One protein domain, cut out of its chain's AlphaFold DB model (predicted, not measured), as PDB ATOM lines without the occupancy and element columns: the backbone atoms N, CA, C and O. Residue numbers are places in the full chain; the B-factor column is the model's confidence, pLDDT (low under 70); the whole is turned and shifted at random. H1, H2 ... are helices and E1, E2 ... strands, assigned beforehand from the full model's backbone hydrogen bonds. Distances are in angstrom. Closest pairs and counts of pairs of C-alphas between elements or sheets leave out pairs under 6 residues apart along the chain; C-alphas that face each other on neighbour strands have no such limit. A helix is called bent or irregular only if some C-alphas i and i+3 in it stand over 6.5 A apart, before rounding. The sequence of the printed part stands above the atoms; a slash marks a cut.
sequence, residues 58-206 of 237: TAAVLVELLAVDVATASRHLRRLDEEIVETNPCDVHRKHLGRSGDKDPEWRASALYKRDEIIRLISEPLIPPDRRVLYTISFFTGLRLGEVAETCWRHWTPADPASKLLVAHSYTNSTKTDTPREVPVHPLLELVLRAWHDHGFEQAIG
ATOM      1  N   THR A  58     165.499 140.375 106.056       28.97
ATOM      2  CA  THR A  58     164.750 141.417 105.341       28.97
ATOM      3  C   THR A  58     165.660 142.398 104.587       28.97
ATOM      4  O   THR A  58     166.542 143.044 105.143       28.97
ATOM      5  N   ALA A  59     165.371 142.475 103.288       27.44
ATOM      6  CA  ALA A  59     165.515 143.487 102.231       27.44
ATOM      7  C   ALA A  59     166.250 144.846 102.396       27.44
ATOM      8  O   ALA A  59     166.480 145.478 101.370       27.44
ATOM      9  N   ALA A  60     166.654 145.329 103.571       26.45
ATOM     10  CA  ALA A  60     167.236 146.681 103.688       26.45
ATOM     11  C   ALA A  60     168.773 146.733 103.551       26.45
ATOM     12  O   ALA A  60     169.334 147.797 103.324       26.45
ATOM     13  N   VAL A  61     169.458 145.585 103.625       28.84
ATOM     14  CA  VAL A  61     170.928 145.485 103.461       28.84
ATOM     15  C   VAL A  61     171.328 145.127 102.016       28.84
ATOM     16  O   VAL A  61     172.504 145.123 101.666       28.84
ATOM     17  N   LEU A  62     170.356 144.866 101.134       30.81
ATOM     18  CA  LEU A  62     170.633 144.377  99.779       30.81
ATOM     19  C   LEU A  62     171.148 145.443  98.798       30.81
ATOM     20  O   LEU A  62     171.593 145.075  97.718       30.81
ATOM     21  N   VAL A  63     171.103 146.737  99.119       29.44
ATOM     22  CA  VAL A  63     171.349 147.777  98.099       29.44
ATOM     23  C   VAL A  63     172.788 148.307  98.089       29.44
ATOM     24  O   VAL A  63     173.263 148.690  97.027       29.44
ATOM     25  N   GLU A  64     173.544 148.231  99.187       29.61
ATOM     26  CA  GLU A  64     174.941 148.717  99.201       29.61
ATOM     27  C   GLU A  64     176.013 147.618  99.108       29.61
ATOM     28  O   GLU A  64     177.153 147.917  98.765       29.61
ATOM     29  N   LEU A  65     175.672 146.337  99.318       29.97
ATOM     30  CA  LEU A  65     176.651 145.233  99.259       29.97
ATOM     31  C   LEU A  65     176.620 144.414  97.952       29.97
ATOM     32  O   LEU A  65     177.449 143.524  97.766       29.97
ATOM     33  N   LEU A  66     175.687 144.694  97.033       32.62
ATOM     34  CA  LEU A  66     175.509 143.939  95.779       32.62
ATOM     35  C   LEU A  66     176.201 144.557  94.550       32.62
ATOM     36  O   LEU A  66     175.938 144.149  93.422       32.62
ATOM     37  N   ALA A  67     177.149 145.475  94.753       32.03
ATOM     38  CA  ALA A  67     178.033 145.946  93.683       32.03
ATOM     39  C   ALA A  67     179.189 144.969  93.362       32.03
ATOM     40  O   ALA A  67     180.039 145.280  92.531       32.03
ATOM     41  N   VAL A  68     179.213 143.770  93.961       37.81
ATOM     42  CA  VAL A  68     179.976 142.627  93.430       37.81
ATOM     43  C   VAL A  68     179.024 141.772  92.597       37.81
ATOM     44  O   VAL A  68     178.465 140.768  93.025       37.81
ATOM     45  N   ASP A  69     178.812 142.289  91.395       36.00
ATOM     46  CA  ASP A  69     178.248 141.692  90.195       36.00
ATOM     47  C   ASP A  69     178.072 140.153  90.236       36.00
ATOM     48  O   ASP A  69     179.027 139.379  90.133       36.00
ATOM     49  N   VAL A  70     176.818 139.688  90.308       39.72
ATOM     50  CA  VAL A  70     176.430 138.276  90.117       39.72
ATOM     51  C   VAL A  70     176.958 137.734  88.778       39.72
ATOM     52  O   VAL A  70     177.245 136.538  88.664       39.72
ATOM     53  N   ALA A  71     177.192 138.589  87.773       37.19
ATOM     54  CA  ALA A  71     177.852 138.186  86.535       37.19
ATOM     55  C   ALA A  71     179.367 137.955  86.698       37.19
ATOM     56  O   ALA A  71     179.958 137.228  85.900       37.19
ATOM     57  N   THR A  72     180.014 138.505  87.728       40.25
ATOM     58  CA  THR A  72     181.414 138.221  88.090       40.25
ATOM     59  C   THR A  72     181.540 136.883  88.825       40.25
ATOM     60  O   THR A  72     182.411 136.084  88.476       40.25
ATOM     61  N   ALA A  73     180.619 136.574  89.747       40.44
ATOM     62  CA  ALA A  73     180.542 135.254  90.388       40.44
ATOM     63  C   ALA A  73     180.193 134.139  89.380       40.44
ATOM     64  O   ALA A  73     180.816 133.077  89.370       40.44
ATOM     65  N   SER A  74     179.264 134.411  88.455       39.34
ATOM     66  CA  SER A  74     178.900 133.485  87.372       39.34
ATOM     67  C   SER A  74     180.040 133.284  86.361       39.34
ATOM     68  O   SER A  74     180.209 132.183  85.839       39.34
ATOM     69  N   ARG A  75     180.857 134.319  86.100       44.03
ATOM     70  CA  ARG A  75     182.079 134.211  85.280       44.03
ATOM     71  C   ARG A  75     183.161 133.367  85.952       44.03
ATOM     72  O   ARG A  75     183.844 132.633  85.251       44.03
ATOM     73  N   HIS A  76     183.302 133.429  87.276       44.91
ATOM     74  CA  HIS A  76     184.228 132.558  88.008       44.91
ATOM     75  C   HIS A  76     183.782 131.092  87.993       44.91
ATOM     76  O   HIS A  76     184.604 130.215  87.754       44.91
ATOM     77  N   LEU A  77     182.485 130.825  88.164       43.69
ATOM     78  CA  LEU A  77     181.944 129.464  88.103       43.69
ATOM     79  C   LEU A  77     182.060 128.838  86.706       43.69
ATOM     80  O   LEU A  77     182.403 127.667  86.610       43.69
ATOM     81  N   ARG A  78     181.860 129.610  85.625       43.31
ATOM     82  CA  ARG A  78     182.121 129.118  84.255       43.31
ATOM     83  C   ARG A  78     183.604 128.858  83.981       43.31
ATOM     84  O   ARG A  78     183.921 127.946  83.239       43.31
ATOM     85  N   ARG A  79     184.509 129.621  84.599       43.25
ATOM     86  CA  ARG A  79     185.961 129.417  84.459       43.25
ATOM     87  C   ARG A  79     186.494 128.190  85.199       43.25
ATOM     88  O   ARG A  79     187.545 127.699  84.811       43.25
ATOM     89  N   LEU A  80     185.805 127.713  86.239       49.94
ATOM     90  CA  LEU A  80     186.151 126.454  86.913       49.94
ATOM     91  C   LEU A  80     185.808 125.229  86.050       49.94
ATOM     92  O   LEU A  80     186.497 124.224  86.142       49.94
ATOM     93  N   ASP A  81     184.784 125.335  85.198       49.19
ATOM     94  CA  ASP A  81     184.405 124.294  84.226       49.19
ATOM     95  C   ASP A  81     185.374 124.251  83.021       49.19
ATOM     96  O   ASP A  81     185.544 123.219  82.382       49.19
ATOM     97  N   GLU A  82     186.050 125.372  82.738       48.69
ATOM     98  CA  GLU A  82     187.032 125.524  81.651       48.69
ATOM     99  C   GLU A  82     188.506 125.456  82.128       48.69
ATOM    100  O   GLU A  82     189.401 125.804  81.364       48.69
ATOM    101  N   GLU A  83     188.785 125.041  83.376       54.53
ATOM    102  CA  GLU A  83     190.143 124.989  83.981       54.53
ATOM    103  C   GLU A  83     190.942 126.317  83.927       54.53
ATOM    104  O   GLU A  83     192.162 126.342  84.067       54.53
ATOM    105  N   ILE A  84     190.280 127.469  83.772       62.22
ATOM    106  CA  ILE A  84     190.958 128.776  83.629       62.22
ATOM    107  C   ILE A  84     191.497 129.295  84.979       62.22
ATOM    108  O   ILE A  84     192.322 130.208  85.019       62.22
ATOM    109  N   VAL A  85     191.037 128.739  86.103       57.19
ATOM    110  CA  VAL A  85     191.518 129.090  87.446       57.19
ATOM    111  C   VAL A  85     191.853 127.808  88.204       57.19
ATOM    112  O   VAL A  85     190.967 126.998  88.459       57.19
ATOM    113  N   GLU A  86     193.120 127.652  88.598       60.38
ATOM    114  CA  GLU A  86     193.653 126.451  89.270       60.38
ATOM    115  C   GLU A  86     193.009 126.161  90.638       60.38
ATOM    116  O   GLU A  86     193.115 125.056  91.165       60.38
ATOM    117  N   THR A  87     192.366 127.145  91.276       60.31
ATOM    118  CA  THR A  87     191.741 126.976  92.597       60.31
ATOM    119  C   THR A  87     190.541 127.900  92.763       60.31
ATOM    120  O   THR A  87     190.582 129.064  92.371       60.31
ATOM    121  N   ASN A  88     189.469 127.405  93.387       69.88
ATOM    122  CA  ASN A  88     188.314 128.220  93.754       69.88
ATOM    123  C   ASN A  88     188.719 129.254  94.830       69.88
ATOM    124  O   ASN A  88     188.952 128.865  95.977       69.88
ATOM    125  N   PRO A  89     188.753 130.567  94.523       67.88
ATOM    126  CA  PRO A  89     189.129 131.595  95.500       67.88
ATOM    127  C   PRO A  89     188.118 131.724  96.655       67.88
ATOM    128  O   PRO A  89     188.402 132.378  97.655       67.88
ATOM    129  N   CYS A  90     186.946 131.094  96.529       67.12
ATOM    130  CA  CYS A  90     185.888 131.044  97.532       67.12
ATOM    131  C   CYS A  90     185.790 129.674  98.234       67.12
ATOM    132  O   CYS A  90     184.732 129.359  98.785       67.12
ATOM    133  N   ASP A  91     186.853 128.858  98.243       69.94
ATOM    134  CA  ASP A  91     186.925 127.630  99.056       69.94
ATOM    135  C   ASP A  91     187.219 127.944 100.536       69.94
ATOM    136  O   ASP A  91     188.248 127.595 101.118       69.94
ATOM    137  N   VAL A  92     186.307 128.691 101.159       70.88
ATOM    138  CA  VAL A  92     186.393 129.058 102.573       70.88
ATOM    139  C   VAL A  92     185.580 128.052 103.378       70.88
ATOM    140  O   VAL A  92     184.347 128.050 103.350       70.88
ATOM    141  N   HIS A  93     186.262 127.178 104.122       68.94
ATOM    142  CA  HIS A  93     185.583 126.157 104.920       68.94
ATOM    143  C   HIS A  93     184.627 126.811 105.937       68.94
ATOM    144  O   HIS A  93     184.998 127.752 106.639       68.94
ATOM    145  N   ARG A  94     183.415 126.259 106.103       67.75
ATOM    146  CA  ARG A  94     182.319 126.796 106.950       67.75
ATOM    147  C   ARG A  94     182.704 127.113 108.406       67.75
ATOM    148  O   ARG A  94     181.985 127.823 109.088       67.75
ATOM    149  N   LYS A  95     183.838 126.587 108.874       73.75
ATOM    150  CA  LYS A  95     184.422 126.856 110.201       73.75
ATOM    151  C   LYS A  95     185.032 128.261 110.325       73.75
ATOM    152  O   LYS A  95     185.157 128.754 111.437       73.75
ATOM    153  N   HIS A  96     185.417 128.874 109.204       77.12
ATOM    154  CA  HIS A  96     185.977 130.229 109.135       77.12
ATOM    155  C   HIS A  96     184.893 131.294 108.941       77.12
ATOM    156  O   HIS A  96     185.114 132.464 109.236       77.12
ATOM    157  N   LEU A  97     183.713 130.889 108.467       71.56
ATOM    158  CA  LEU A  97     182.532 131.737 108.421       71.56
ATOM    159  C   LEU A  97     181.920 131.710 109.826       71.56
ATOM    160  O   LEU A  97     181.474 130.659 110.287       71.56
ATOM    161  N   GLY A  98     181.968 132.839 110.539       76.75
ATOM    162  CA  GLY A  98     181.379 132.965 111.874       76.75
ATOM    163  C   GLY A  98     179.924 132.479 111.921       76.75
ATOM    164  O   GLY A  98     179.249 132.356 110.895       76.75
ATOM    165  N   ARG A  99     179.412 132.178 113.121       76.38
ATOM    166  CA  ARG A  99     178.012 131.749 113.264       76.38
ATOM    167  C   ARG A  99     177.086 132.857 112.766       76.38
ATOM    168  O   ARG A  99     177.244 134.013 113.142       76.38
ATOM    169  N   SER A 100     176.113 132.486 111.939       74.25
ATOM    170  CA  SER A 100     175.048 133.403 111.542       74.25
ATOM    171  C   SER A 100     174.226 133.761 112.780       74.25
ATOM    172  O   SER A 100     173.768 132.872 113.496       74.25
ATOM    173  N   GLY A 101     174.088 135.054 113.046       79.19
ATOM    174  CA  GLY A 101     173.331 135.606 114.161       79.19
ATOM    175  C   GLY A 101     172.819 136.992 113.795       79.19
ATOM    176  O   GLY A 101     173.256 137.568 112.793       79.19
ATOM    177  N   ASP A 102     171.885 137.514 114.586       77.94
ATOM    178  CA  ASP A 102     171.482 138.908 114.419       77.94
ATOM    179  C   ASP A 102     172.664 139.815 114.746       77.94
ATOM    180  O   ASP A 102     173.447 139.531 115.655       77.94
ATOM    181  N   LYS A 103     172.782 140.920 114.004       83.38
ATOM    182  CA  LYS A 103     173.775 141.962 114.295       83.38
ATOM    183  C   LYS A 103     173.617 142.490 115.726       83.38
ATOM    184  O   LYS A 103     174.609 142.812 116.369       83.38
ATOM    185  N   ASP A 104     172.375 142.565 116.185       83.81
ATOM    186  CA  ASP A 104     171.993 142.898 117.547       83.81
ATOM    187  C   ASP A 104     171.217 141.708 118.147       83.81
ATOM    188  O   ASP A 104     170.144 141.375 117.634       83.81
ATOM    189  N   PRO A 105     171.735 141.055 119.205       85.00
ATOM    190  CA  PRO A 105     171.074 139.926 119.857       85.00
ATOM    191  C   PRO A 105     169.677 140.229 120.420       85.00
ATOM    192  O   PRO A 105     168.876 139.302 120.543       85.00
ATOM    193  N   GLU A 106     169.372 141.485 120.761       86.31
ATOM    194  CA  GLU A 106     168.094 141.871 121.379       86.31
ATOM    195  C   GLU A 106     167.019 142.236 120.349       86.31
ATOM    196  O   GLU A 106     165.823 142.179 120.648       86.31
ATOM    197  N   TRP A 107     167.417 142.544 119.109       85.56
ATOM    198  CA  TRP A 107     166.524 143.053 118.066       85.56
ATOM    199  C   TRP A 107     165.274 142.187 117.874       85.56
ATOM    200  O   TRP A 107     164.146 142.693 117.885       85.56
ATOM    201  N   ARG A 108     165.457 140.863 117.779       78.62
ATOM    202  CA  ARG A 108     164.369 139.905 117.541       78.62
ATOM    203  C   ARG A 108     163.287 139.922 118.618       78.62
ATOM    204  O   ARG A 108     162.132 139.667 118.292       78.62
ATOM    205  N   ALA A 109     163.634 140.228 119.868       84.94
ATOM    206  CA  ALA A 109     162.663 140.267 120.961       84.94
ATOM    207  C   ALA A 109     161.612 141.372 120.761       84.94
ATOM    208  O   ALA A 109     160.478 141.238 121.215       84.94
ATOM    209  N   SER A 110     161.983 142.442 120.054       83.31
ATOM    210  CA  SER A 110     161.123 143.598 119.783       83.31
ATOM    211  C   SER A 110     160.542 143.627 118.363       83.31
ATOM    212  O   SER A 110     159.694 144.467 118.069       83.31
ATOM    213  N   ALA A 111     160.962 142.710 117.485       83.81
ATOM    214  CA  ALA A 111     160.577 142.658 116.074       83.81
ATOM    215  C   ALA A 111     159.174 142.047 115.861       83.81
ATOM    216  O   ALA A 111     158.999 141.092 115.103       83.81
ATOM    217  N   LEU A 112     158.172 142.586 116.558       88.00
ATOM    218  CA  LEU A 112     156.778 142.155 116.507       88.00
ATOM    219  C   LEU A 112     155.905 143.266 115.930       88.00
ATOM    220  O   LEU A 112     156.079 144.436 116.264       88.00
ATOM    221  N   TYR A 113     154.924 142.884 115.115       88.88
ATOM    222  CA  TYR A 113     153.888 143.815 114.689       88.88
ATOM    223  C   TYR A 113     152.959 144.138 115.857       88.88
ATOM    224  O   TYR A 113     152.469 143.243 116.551       88.88
ATOM    225  N   LYS A 114     152.668 145.423 116.041       91.69
ATOM    226  CA  LYS A 114     151.595 145.879 116.924       91.69
ATOM    227  C   LYS A 114     150.243 145.599 116.275       91.69
ATOM    228  O   LYS A 114     150.111 145.572 115.053       91.69
ATOM    229  N   ARG A 115     149.209 145.465 117.104       88.44
ATOM    230  CA  ARG A 115     147.827 145.252 116.650       88.44
ATOM    231  C   ARG A 115     147.391 146.281 115.600       88.44
ATOM    232  O   ARG A 115     146.875 145.889 114.560       88.44
ATOM    233  N   ASP A 116     147.657 147.562 115.836       89.19
ATOM    234  CA  ASP A 116     147.253 148.641 114.923       89.19
ATOM    235  C   ASP A 116     147.986 148.573 113.578       89.19
ATOM    236  O   ASP A 116     147.414 148.890 112.537       89.19
ATOM    237  N   GLU A 117     149.239 148.111 113.578       91.19
ATOM    238  CA  GLU A 117     150.008 147.897 112.351       91.19
ATOM    239  C   GLU A 117     149.404 146.757 111.532       91.19
ATOM    240  O   GLU A 117     149.263 146.891 110.318       91.19
ATOM    241  N   ILE A 118     148.983 145.671 112.190       90.62
ATOM    242  CA  ILE A 118     148.297 144.551 111.533       90.62
ATOM    243  C   ILE A 118     146.972 145.019 110.942       90.62
ATOM    244  O   ILE A 118     146.737 144.790 109.758       90.62
ATOM    245  N   ILE A 119     146.133 145.701 111.736       89.00
ATOM    246  CA  ILE A 119     144.842 146.233 111.277       89.00
ATOM    247  C   ILE A 119     145.066 147.100 110.043       89.00
ATOM    248  O   ILE A 119     144.435 146.872 109.015       89.00
ATOM    249  N   ARG A 120     146.024 148.028 110.101       90.19
ATOM    250  CA  ARG A 120     146.337 148.900 108.972       90.19
ATOM    251  C   ARG A 120     146.815 148.116 107.751       90.19
ATOM    252  O   ARG A 120     146.357 148.387 106.649       90.19
ATOM    253  N   LEU A 121     147.685 147.120 107.916       90.75
ATOM    254  CA  LEU A 121     148.170 146.305 106.797       90.75
ATOM    255  C   LEU A 121     147.050 145.527 106.092       90.75
ATOM    256  O   LEU A 121     147.111 145.362 104.874       90.75
ATOM    257  N   ILE A 122     146.035 145.063 106.825       88.56
ATOM    258  CA  ILE A 122     144.947 144.252 106.254       88.56
ATOM    259  C   ILE A 122     143.736 145.071 105.787       88.56
ATOM    260  O   ILE A 122     142.942 144.549 105.008       88.56
ATOM    261  N   SER A 123     143.588 146.333 106.213       83.81
ATOM    262  CA  SER A 123     142.409 147.158 105.894       83.81
ATOM    263  C   SER A 123     142.697 148.434 105.094       83.81
ATOM    264  O   SER A 123     141.791 148.929 104.427       83.81
ATOM    265  N   GLU A 124     143.928 148.960 105.095       88.88
ATOM    266  CA  GLU A 124     144.255 150.263 104.494       88.88
ATOM    267  C   GLU A 124     143.986 150.295 102.972       88.88
ATOM    268  O   GLU A 124     144.617 149.547 102.211       88.88
ATOM    269  N   PRO A 125     143.112 151.197 102.479       85.31
ATOM    270  CA  PRO A 125     142.776 151.303 101.058       85.31
ATOM    271  C   PRO A 125     143.971 151.560 100.132       85.31
ATOM    272  O   PRO A 125     143.955 151.112  98.987       85.31
ATOM    273  N   LEU A 126     145.013 152.239 100.629       87.31
ATOM    274  CA  LEU A 126     146.242 152.528  99.876       87.31
ATOM    275  C   LEU A 126     147.074 151.276  99.554       87.31
ATOM    276  O   LEU A 126     147.917 151.312  98.656       87.31
ATOM    277  N   ILE A 127     146.864 150.174 100.277       85.44
ATOM    278  CA  ILE A 127     147.528 148.895 100.018       85.44
ATOM    279  C   ILE A 127     146.707 148.127  98.971       85.44
ATOM    280  O   ILE A 127     145.513 147.954  99.170       85.44
ATOM    281  N   PRO A 128     147.297 147.626  97.874       86.12
ATOM    282  CA  PRO A 128     146.572 146.825  96.887       86.12
ATOM    283  C   PRO A 128     145.787 145.645  97.498       86.12
ATOM    284  O   PRO A 128     146.263 145.030  98.459       86.12
ATOM    285  N   PRO A 129     144.593 145.312  96.968       84.50
ATOM    286  CA  PRO A 129     143.713 144.301  97.555       84.50
ATOM    287  C   PRO A 129     144.365 142.915  97.650       84.50
ATOM    288  O   PRO A 129     144.270 142.282  98.695       84.50
ATOM    289  N   ASP A 130     145.104 142.490  96.624       86.31
ATOM    290  CA  ASP A 130     145.887 141.246  96.603       86.31
ATOM    291  C   ASP A 130     146.885 141.177  97.771       86.31
ATOM    292  O   ASP A 130     147.007 140.152  98.446       86.31
ATOM    293  N   ARG A 131     147.549 142.297  98.081       89.75
ATOM    294  CA  ARG A 131     148.492 142.381  99.205       89.75
ATOM    295  C   ARG A 131     147.790 142.341 100.555       89.75
ATOM    296  O   ARG A 131     148.295 141.692 101.466       89.75
ATOM    297  N   ARG A 132     146.628 142.986 100.694       90.31
ATOM    298  CA  ARG A 132     145.838 142.916 101.936       90.31
ATOM    299  C   ARG A 132     145.383 141.489 102.230       90.31
ATOM    300  O   ARG A 132     145.500 141.040 103.370       90.31
ATOM    301  N   VAL A 133     144.931 140.751 101.213       91.81
ATOM    302  CA  VAL A 133     144.551 139.337 101.368       91.81
ATOM    303  C   VAL A 133     145.778 138.496 101.731       91.81
ATOM    304  O   VAL A 133     145.716 137.733 102.692       91.81
ATOM    305  N   LEU A 134     146.917 138.697 101.055       92.50
ATOM    306  CA  LEU A 134     148.184 138.040 101.397       92.50
ATOM    307  C   LEU A 134     148.573 138.253 102.867       92.50
ATOM    308  O   LEU A 134     148.855 137.287 103.574       92.50
ATOM    309  N   TYR A 135     148.567 139.502 103.341       93.06
ATOM    310  CA  TYR A 135     148.895 139.819 104.731       93.06
ATOM    311  C   TYR A 135     147.901 139.191 105.702       93.06
ATOM    312  O   TYR A 135     148.316 138.635 106.716       93.06
ATOM    313  N   THR A 136     146.610 139.212 105.371       92.38
ATOM    314  CA  THR A 136     145.575 138.567 106.187       92.38
ATOM    315  C   THR A 136     145.840 137.068 106.309       92.38
ATOM    316  O   THR A 136     145.869 136.549 107.421       92.38
ATOM    317  N   ILE A 137     146.125 136.371 105.202       92.62
ATOM    318  CA  ILE A 137     146.494 134.952 105.245       92.62
ATOM    319  C   ILE A 137     147.705 134.775 106.164       92.62
ATOM    320  O   ILE A 137     147.616 134.031 107.139       92.62
ATOM    321  N   SER A 138     148.806 135.491 105.926       91.50
ATOM    322  CA  SER A 138     150.039 135.340 106.707       91.50
ATOM    323  C   SER A 138     149.858 135.598 108.207       91.50
ATOM    324  O   SER A 138     150.363 134.812 109.007       91.50
ATOM    325  N   PHE A 139     149.123 136.638 108.612       90.75
ATOM    326  CA  PHE A 139     148.911 136.951 110.030       90.75
ATOM    327  C   PHE A 139     148.003 135.943 110.742       90.75
ATOM    328  O   PHE A 139     148.264 135.613 111.896       90.75
ATOM    329  N   PHE A 140     146.972 135.423 110.069       89.38
ATOM    330  CA  PHE A 140     146.016 134.495 110.686       89.38
ATOM    331  C   PHE A 140     146.449 133.026 110.634       89.38
ATOM    332  O   PHE A 140     145.963 132.221 111.422       89.38
ATOM    333  N   THR A 141     147.360 132.665 109.726       87.31
ATOM    334  CA  THR A 141     147.800 131.271 109.527       87.31
ATOM    335  C   THR A 141     149.264 131.030 109.893       87.31
ATOM    336  O   THR A 141     149.681 129.881 110.038       87.31
ATOM    337  N   GLY A 142     150.070 132.092 110.016       87.75
ATOM    338  CA  GLY A 142     151.516 131.990 110.227       87.75
ATOM    339  C   GLY A 142     152.276 131.395 109.037       87.75
ATOM    340  O   GLY A 142     153.423 130.971 109.190       87.75
ATOM    341  N   LEU A 143     151.647 131.319 107.858       86.25
ATOM    342  CA  LEU A 143     152.274 130.761 106.665       86.25
ATOM    343  C   LEU A 143     153.390 131.651 106.147       86.25
ATOM    344  O   LEU A 143     153.270 132.877 106.067       86.25
ATOM    345  N   ARG A 144     154.478 131.000 105.737       83.44
ATOM    346  CA  ARG A 144     155.577 131.677 105.051       83.44
ATOM    347  C   ARG A 144     155.108 132.125 103.676       83.44
ATOM    348  O   ARG A 144     154.313 131.446 103.036       83.44
ATOM    349  N   LEU A 145     155.684 133.214 103.175       81.88
ATOM    350  CA  LEU A 145     155.345 133.756 101.856       81.88
ATOM    351  C   LEU A 145     155.428 132.695 100.741       81.88
ATOM    352  O   LEU A 145     154.557 132.648  99.881       81.88
ATOM    353  N   GLY A 146     156.428 131.810 100.797       79.50
ATOM    354  CA  GLY A 146     156.574 130.704  99.846       79.50
ATOM    355  C   GLY A 146     155.486 129.629  99.932       79.50
ATOM    356  O   GLY A 146     155.166 129.024  98.918       79.50
ATOM    357  N   GLU A 147     154.896 129.410 101.111       86.31
ATOM    358  CA  GLU A 147     153.765 128.487 101.296       86.31
ATOM    359  C   GLU A 147     152.475 129.116 100.753       86.31
ATOM    360  O   GLU A 147     151.715 128.472 100.030       86.31
ATOM    361  N   VAL A 148     152.249 130.406 101.034       87.06
ATOM    362  CA  VAL A 148     151.081 131.131 100.508       87.06
ATOM    363  C   VAL A 148     151.126 131.215  98.981       87.06
ATOM    364  O   VAL A 148     150.103 131.014  98.334       87.06
ATOM    365  N   ALA A 149     152.309 131.447  98.400       82.81
ATOM    366  CA  ALA A 149     152.495 131.589  96.955       82.81
ATOM    367  C   ALA A 149     152.091 130.346  96.138       82.81
ATOM    368  O   ALA A 149     151.772 130.477  94.960       82.81
ATOM    369  N   GLU A 150     152.091 129.158  96.743       83.19
ATOM    370  CA  GLU A 150     151.684 127.907  96.085       83.19
ATOM    371  C   GLU A 150     150.308 127.405  96.512       83.19
ATOM    372  O   GLU A 150     149.844 126.347  96.077       83.19
ATOM    373  N   THR A 151     149.637 128.152  97.381       88.88
ATOM    374  CA  THR A 151     148.293 127.788  97.792       88.88
ATOM    375  C   THR A 151     147.309 128.193  96.696       88.88
ATOM    376  O   THR A 151     147.195 129.371  96.369       88.88
ATOM    377  N   CYS A 152     146.594 127.219  96.132       92.62
ATOM    378  CA  CYS A 152     145.521 127.407  95.158       92.62
ATOM    379  C   CYS A 152     144.139 127.378  95.826       92.62
ATOM    380  O   CYS A 152     144.003 126.892  96.951       92.62
ATOM    381  N   TRP A 153     143.103 127.813  95.106       94.06
ATOM    382  CA  TRP A 153     141.715 127.762  95.589       94.06
ATOM    383  C   TRP A 153     141.269 126.360  96.015       94.06
ATOM    384  O   TRP A 153     140.622 126.224  97.048       94.06
ATOM    385  N   ARG A 154     141.696 125.302  95.311       92.69
ATOM    386  CA  ARG A 154     141.405 123.901  95.680       92.69
ATOM    387  C   ARG A 154     141.947 123.478  97.050       92.69
ATOM    388  O   ARG A 154     141.549 122.437  97.561       92.69
ATOM    389  N   HIS A 155     142.907 124.215  97.611       93.31
ATOM    390  CA  HIS A 155     143.487 123.911  98.919       93.31
ATOM    391  C   HIS A 155     142.694 124.534 100.074       93.31
ATOM    392  O   HIS A 155     142.984 124.233 101.231       93.31
ATOM    393  N   TRP A 156     141.722 125.402  99.784       94.38
ATOM    394  CA  TRP A 156     140.793 125.921 100.777       94.38
ATOM    395  C   TRP A 156     139.520 125.082 100.764       94.38
ATOM    396  O   TRP A 156     138.767 125.069  99.792       94.38
ATOM    397  N   THR A 157     139.294 124.369 101.863       90.50
ATOM    398  CA  THR A 157     138.159 123.461 102.009       90.50
ATOM    399  C   THR A 157     137.226 124.000 103.090       90.50
ATOM    400  O   THR A 157     137.637 124.078 104.255       90.50
ATOM    401  N   PRO A 158     135.974 124.349 102.747       82.00
ATOM    402  CA  PRO A 158     134.954 124.669 103.736       82.00
ATOM    403  C   PRO A 158     134.718 123.484 104.679       82.00
ATOM    404  O   PRO A 158     134.595 122.345 104.228       82.00
ATOM    405  N   ALA A 159     134.662 123.735 105.986       79.31
ATOM    406  CA  ALA A 159     134.445 122.701 106.996       79.31
ATOM    407  C   ALA A 159     133.804 123.281 108.269       79.31
ATOM    408  O   ALA A 159     133.846 124.489 108.500       79.31
ATOM    409  N   ASP A 160     133.229 122.404 109.093       68.94
ATOM    410  CA  ASP A 160     132.672 122.712 110.415       68.94
ATOM    411  C   ASP A 160     133.589 122.122 111.511       68.94
ATOM    412  O   ASP A 160     134.073 120.997 111.341       68.94
ATOM    413  N   PRO A 161     133.899 122.846 112.606       76.94
ATOM    414  CA  PRO A 161     133.457 124.205 112.950       76.94
ATOM    415  C   PRO A 161     134.229 125.332 112.239       76.94
ATOM    416  O   PRO A 161     133.881 126.501 112.386       76.94
ATOM    417  N   ALA A 162     135.297 125.010 111.503       79.62
ATOM    418  CA  ALA A 162     136.090 125.989 110.766       79.62
ATOM    419  C   ALA A 162     136.635 125.394 109.466       79.62
ATOM    420  O   ALA A 162     137.135 124.265 109.457       79.62
ATOM    421  N   SER A 163     136.596 126.190 108.394       86.88
ATOM    422  CA  SER A 163     137.259 125.888 107.126       86.88
ATOM    423  C   SER A 163     138.753 125.652 107.324       86.88
ATOM    424  O   SER A 163     139.345 126.036 108.335       86.88
ATOM    425  N   LYS A 164     139.389 125.011 106.347       91.19
ATOM    426  CA  LYS A 164     140.791 124.608 106.441       91.19
ATOM    427  C   LYS A 164     141.571 125.015 105.207       91.19
ATOM    428  O   LYS A 164     141.032 125.035 104.103       91.19
ATOM    429  N   LEU A 165     142.855 125.281 105.409       91.50
ATOM    430  CA  LEU A 165     143.821 125.501 104.347       91.50
ATOM    431  C   LEU A 165     144.853 124.375 104.340       91.50
ATOM    432  O   LEU A 165     145.565 124.170 105.327       91.50
ATOM    433  N   LEU A 166     144.940 123.647 103.231       89.81
ATOM    434  CA  LEU A 166     145.943 122.610 103.033       89.81
ATOM    435  C   LEU A 166     147.265 123.228 102.565       89.81
ATOM    436  O   LEU A 166     147.366 123.784 101.473       89.81
ATOM    437  N   VAL A 167     148.308 123.060 103.368       85.62
ATOM    438  CA  VAL A 167     149.672 123.492 103.054       85.62
ATOM    439  C   VAL A 167     150.470 122.269 102.631       85.62
ATOM    440  O   VAL A 167     151.056 121.579 103.466       85.62
ATOM    441  N   ALA A 168     150.458 121.975 101.335       76.00
ATOM    442  CA  ALA A 168     151.150 120.816 100.773       76.00
ATOM    443  C   ALA A 168     152.548 121.151 100.223       76.00
ATOM    444  O   ALA A 168     153.430 120.290 100.217       76.00
ATOM    445  N   HIS A 169     152.772 122.396  99.791       67.19
ATOM    446  CA  HIS A 169     153.959 122.787  99.027       67.19
ATOM    447  C   HIS A 169     154.538 124.141  99.483       67.19
ATOM    448  O   HIS A 169     153.907 124.885 100.238       67.19
ATOM    449  N   SER A 170     155.788 124.410  99.103       60.78
ATOM    450  CA  SER A 170     156.490 125.673  99.347       60.78
ATOM    451  C   SER A 170     157.545 125.875  98.253       60.78
ATOM    452  O   SER A 170     158.686 125.430  98.406       60.78
ATOM    453  N   TYR A 171     157.208 126.629  97.210       59.44
ATOM    454  CA  TYR A 171     157.952 126.676  95.940       59.44
ATOM    455  C   TYR A 171     158.109 125.291  95.265       59.44
ATOM    456  O   TYR A 171     157.565 124.278  95.684       59.44
ATOM    457  N   THR A 172     158.941 125.222  94.221       49.47
ATOM    458  CA  THR A 172     159.171 124.040  93.366       49.47
ATOM    459  C   THR A 172     159.697 122.788  94.091       49.47
ATOM    460  O   THR A 172     159.928 121.764  93.451       49.47
ATOM    461  N   ASN A 173     159.928 122.853  95.402       47.12
ATOM    462  CA  ASN A 173     160.327 121.726  96.236       47.12
ATOM    463  C   ASN A 173     159.269 121.502  97.321       47.12
ATOM    464  O   ASN A 173     158.578 122.432  97.732       47.12
ATOM    465  N   SER A 174     159.162 120.275  97.828       48.34
ATOM    466  CA  SER A 174     158.322 120.019  98.993       48.34
ATOM    467  C   SER A 174     158.728 120.909 100.172       48.34
ATOM    468  O   SER A 174     159.837 121.461 100.215       48.34
ATOM    469  N   THR A 175     157.810 121.093 101.130       51.06
ATOM    470  CA  THR A 175     158.121 121.840 102.354       51.06
ATOM    471  C   THR A 175     159.442 121.328 102.930       51.06
ATOM    472  O   THR A 175     159.779 120.154 102.802       51.06
ATOM    473  N   LYS A 176     160.218 122.193 103.591       48.47
ATOM    474  CA  LYS A 176     161.501 121.821 104.227       48.47
ATOM    475  C   LYS A 176     161.427 120.513 105.051       48.47
ATOM    476  O   LYS A 176     162.460 119.897 105.311       48.47
ATOM    477  N   THR A 177     160.230 120.161 105.509       50.78
ATOM    478  CA  THR A 177     159.888 119.041 106.382       50.78
ATOM    479  C   THR A 177     159.046 117.952 105.698       50.78
ATOM    480  O   THR A 177     158.597 117.045 106.388       50.78
ATOM    481  N   ASP A 178     158.811 118.043 104.385       56.34
ATOM    482  CA  ASP A 178     158.102 117.080 103.517       56.34
ATOM    483  C   ASP A 178     156.724 116.599 104.018       56.34
ATOM    484  O   ASP A 178     156.201 115.585 103.571       56.34
ATOM    485  N   THR A 179     156.112 117.322 104.959       69.06
ATOM    486  CA  THR A 179     154.860 116.914 105.612       69.06
ATOM    487  C   THR A 179     153.784 117.961 105.342       69.06
ATOM    488  O   THR A 179     153.908 119.088 105.841       69.06
ATOM    489  N   PRO A 180     152.743 117.629 104.557       80.12
ATOM    490  CA  PRO A 180     151.570 118.477 104.410       80.12
ATOM    491  C   PRO A 180     150.896 118.717 105.759       80.12
ATOM    492  O   PRO A 180     150.864 117.830 106.612       80.12
ATOM    493  N   ARG A 181     150.329 119.909 105.952       86.69
ATOM    494  CA  ARG A 181     149.553 120.227 107.157       86.69
ATOM    495  C   ARG A 181     148.279 120.979 106.819       86.69
ATOM    496  O   ARG A 181     148.262 121.781 105.889       86.69
ATOM    497  N   GLU A 182     147.245 120.754 107.615       89.38
ATOM    498  CA  GLU A 182     146.015 121.540 107.576       89.38
ATOM    499  C   GLU A 182     146.105 122.669 108.603       89.38
ATOM    500  O   GLU A 182     146.460 122.438 109.761       89.38
ATOM    501  N   VAL A 183     145.779 123.890 108.184       90.19
ATOM    502  CA  VAL A 183     145.680 125.052 109.069       90.19
ATOM    503  C   VAL A 183     144.213 125.470 109.164       90.19
ATOM    504  O   VAL A 183     143.598 125.701 108.120       90.19
ATOM    505  N   PRO A 184     143.624 125.564 110.370       89.75
ATOM    506  CA  PRO A 184     142.263 126.065 110.518       89.75
ATOM    507  C   PRO A 184     142.193 127.538 110.097       89.75
ATOM    508  O   PRO A 184     143.058 128.345 110.440       89.75
ATOM    509  N   VAL A 185     141.152 127.890 109.350       87.62
ATOM    510  CA  VAL A 185     140.900 129.244 108.858       87.62
ATOM    511  C   VAL A 185     140.073 129.991 109.896       87.62
ATOM    512  O   VAL A 185     138.955 129.603 110.231       87.62
ATOM    513  N   HIS A 186     140.631 131.082 110.415       87.38
ATOM    514  CA  HIS A 186     139.930 131.964 111.343       87.38
ATOM    515  C   HIS A 186     138.700 132.613 110.670       87.38
ATOM    516  O   HIS A 186     138.807 133.005 109.507       87.38
ATOM    517  N   PRO A 187     137.569 132.840 111.372       84.06
ATOM    518  CA  PRO A 187     136.356 133.410 110.771       84.06
ATOM    519  C   PRO A 187     136.562 134.740 110.031       84.06
ATOM    520  O   PRO A 187     135.987 134.959 108.970       84.06
ATOM    521  N   LEU A 188     137.427 135.625 110.540       84.12
ATOM    522  CA  LEU A 188     137.763 136.867 109.830       84.12
ATOM    523  C   LEU A 188     138.504 136.602 108.508       84.12
ATOM    524  O   LEU A 188     138.227 137.258 107.509       84.12
ATOM    525  N   LEU A 189     139.422 135.632 108.491       89.12
ATOM    526  CA  LEU A 189     140.116 135.244 107.266       89.12
ATOM    527  C   LEU A 189     139.139 134.606 106.271       89.12
ATOM    528  O   LEU A 189     139.215 134.903 105.087       89.12
ATOM    529  N   GLU A 190     138.189 133.800 106.745       88.38
ATOM    530  CA  GLU A 190     137.123 133.227 105.917       88.38
ATOM    531  C   GLU A 190     136.311 134.323 105.202       88.38
ATOM    532  O   GLU A 190     136.080 134.232 103.998       88.38
ATOM    533  N   LEU A 191     135.933 135.395 105.912       87.00
ATOM    534  CA  LEU A 191     135.231 136.540 105.317       87.00
ATOM    535  C   LEU A 191     136.067 137.229 104.231       87.00
ATOM    536  O   LEU A 191     135.550 137.542 103.158       87.00
ATOM    537  N   VAL A 192     137.358 137.440 104.495       90.00
ATOM    538  CA  VAL A 192     138.281 138.061 103.534       90.00
ATOM    539  C   VAL A 192     138.481 137.171 102.305       90.00
ATOM    540  O   VAL A 192     138.449 137.678 101.185       90.00
ATOM    541  N   LEU A 193     138.639 135.857 102.488       92.00
ATOM    542  CA  LEU A 193     138.796 134.899 101.392       92.00
ATOM    543  C   LEU A 193     137.541 134.816 100.522       92.00
ATOM    544  O   LEU A 193     137.671 134.828  99.303       92.00
ATOM    545  N   ARG A 194     136.340 134.811 101.118       91.31
ATOM    546  CA  ARG A 194     135.071 134.848 100.368       91.31
ATOM    547  C   ARG A 194     134.927 136.136  99.561       91.31
ATOM    548  O   ARG A 194     134.702 136.078  98.361       91.31
ATOM    549  N   ALA A 195     135.148 137.298 100.179       89.12
ATOM    550  CA  ALA A 195     135.073 138.580  99.473       89.12
ATOM    551  C   ALA A 195     136.106 138.685  98.334       89.12
ATOM    552  O   ALA A 195     135.828 139.239  97.266       89.12
ATOM    553  N   TRP A 196     137.304 138.135  98.549       93.12
ATOM    554  CA  TRP A 196     138.324 138.033  97.513       93.12
ATOM    555  C   TRP A 196     137.891 137.091  96.385       93.12
ATOM    556  O   TRP A 196     137.970 137.485  95.229       93.12
ATOM    557  N   HIS A 197     137.384 135.901  96.703       93.81
ATOM    558  CA  HIS A 197     136.902 134.920  95.731       93.81
ATOM    559  C   HIS A 197     135.765 135.474  94.858       93.81
ATOM    560  O   HIS A 197     135.836 135.413  93.633       93.81
ATOM    561  N   ASP A 198     134.747 136.063  95.486       89.62
ATOM    562  CA  ASP A 198     133.491 136.418  94.819       89.62
ATOM    563  C   ASP A 198     133.587 137.711  93.999       89.62
ATOM    564  O   ASP A 198     132.807 137.925  93.068       89.62
ATOM    565  N   HIS A 199     134.522 138.602  94.347       86.56
ATOM    566  CA  HIS A 199     134.616 139.931  93.737       86.56
ATOM    567  C   HIS A 199     136.049 140.352  93.417       86.56
ATOM    568  O   HIS A 199     136.333 140.796  92.304       86.56
ATOM    569  N   GLY A 200     136.956 140.261  94.391       87.19
ATOM    570  CA  GLY A 200     138.283 140.865  94.266       87.19
ATOM    571  C   GLY A 200     139.188 140.183  93.236       87.19
ATOM    572  O   GLY A 200     139.911 140.867  92.511       87.19
ATOM    573  N   PHE A 201     139.124 138.856  93.137       89.19
ATOM    574  CA  PHE A 201     139.989 138.055  92.279       89.19
ATOM    575  C   PHE A 201     139.739 138.364  90.805       89.19
ATOM    576  O   PHE A 201     140.661 138.741  90.085       89.19
ATOM    577  N   GLU A 202     138.485 138.282  90.357       89.62
ATOM    578  CA  GLU A 202     138.139 138.570  88.965       89.62
ATOM    579  C   GLU A 202     138.460 140.019  88.588       89.62
ATOM    580  O   GLU A 202     139.001 140.267  87.511       89.62
ATOM    581  N   GLN A 203     138.229 140.971  89.496       85.31
ATOM    582  CA  GLN A 203     138.584 142.374  89.274       85.31
ATOM    583  C   GLN A 203     140.095 142.587  89.116       85.31
ATOM    584  O   GLN A 203     140.517 143.424  88.318       85.31
ATOM    585  N   ALA A 204     140.915 141.847  89.865       83.06
ATOM    586  CA  ALA A 204     142.367 141.978  89.815       83.06
ATOM    587  C   ALA A 204     143.007 141.215  88.642       83.06
ATOM    588  O   ALA A 204     144.011 141.666  88.089       83.06
ATOM    589  N   ILE A 205     142.454 140.057  88.272       83.50
ATOM    590  CA  ILE A 205     143.085 139.097  87.350       83.50
ATOM    591  C   ILE A 205     142.422 139.083  85.969       83.50
ATOM    592  O   ILE A 205     143.084 138.799  84.967       83.50
ATOM    593  N   GLY A 206     141.140 139.444  85.897       87.50
ATOM    594  CA  GLY A 206     140.353 139.507  84.666       87.50
ATOM    595  C   GLY A 206     139.614 138.216  84.306       87.50
ATOM    596  O   GLY A 206     139.154 138.097  83.173       87.50
TER     597      GLY A 206
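Overview. This is residues 58 to 206 of the 237 residues of the protein "Phage integrase" of Enhygromyxa salina (UniProt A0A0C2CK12). From its first residue the printed part makes a long, wide loop, residues 58 to 112, that reaches far away from a small helical body and has H1 near its far turn. In the body H4 is in the middle, with H3, H5 and H6 packed round it, and the strand hairpin E1 and E2 is near H5 and the last residue of H4. The printed part has 149 residues, with six named helices and two named strands in the order H1 H2 H3 H4 H5 E1 E2 H6; the sheet is E1 - E2, antiparallel. The class is mostly helix, though under half of the residues, 69 of 149, are in named elements. The whole is loose, with a radius of gyration of the C-alphas of 21.6 A, and spans 64 by 36 by 32 A.

Arrangement. H1, residues 70 to 81, and H2, residues 107 to 110, touch no helix. H3, residues 115 to 123, and H4, residues 129 to 141, form a helical hairpin; they touch at a steep tilt of 42 degrees, opposite ways, with the C-alphas of Ile 122 and Arg 132 closest at 4.6 A. H4 is the hub, touching three helices. With residues 134 to 138 alone it touches H5, residues 145 to 148; the closest C-alphas, of Ser 138 and Leu 145, are 7.4 A apart. E1, residues 164 to 167, and E2, residues 181 to 184, are an antiparallel hairpin with directions at 151 degrees; N 165 and O 183 are within hydrogen-bond range at 2.8 A, N 181 and O 167 at 3.1 A. H6, residues 187 to 205, touches H4 at a shallow tilt of 27 degrees, opposite ways, with the C-alphas of Thr 136 and Leu 189 closest at 6.5 A. Every O i to N i+4 pair is within range in H3 and H4, 7 of 8 in H1 and 13 of 15 in H6; H2 and H5 are too short for one.

Along the chain. H1 begins at C-alpha 70, (176.430, 138.276, 90.117), and is 17.1 A long. H3 is 12.2 A and H4 18.2 A long. H6, 25.0 A long, ends at C-alpha 205, (143.085, 139.097, 87.350); it is irregular, with C-alphas 198 and 201 7.2 A apart, and has a kink of 48 degrees near residue 199.

Size, cuts and confidence. The C-alphas farthest apart, of Glu 86 and Pro 161, are 64.7 A apart. Residues 58 to 72 and 91 to 112 stand free. The printed part has no cut. The links H1 to H2, H5 to E1 and E1 to E2 are long. The mean pLDDT of the printed part is 74.1; residues 58 to 91, 93 to 94, 160 and 169 to 179 are under 70.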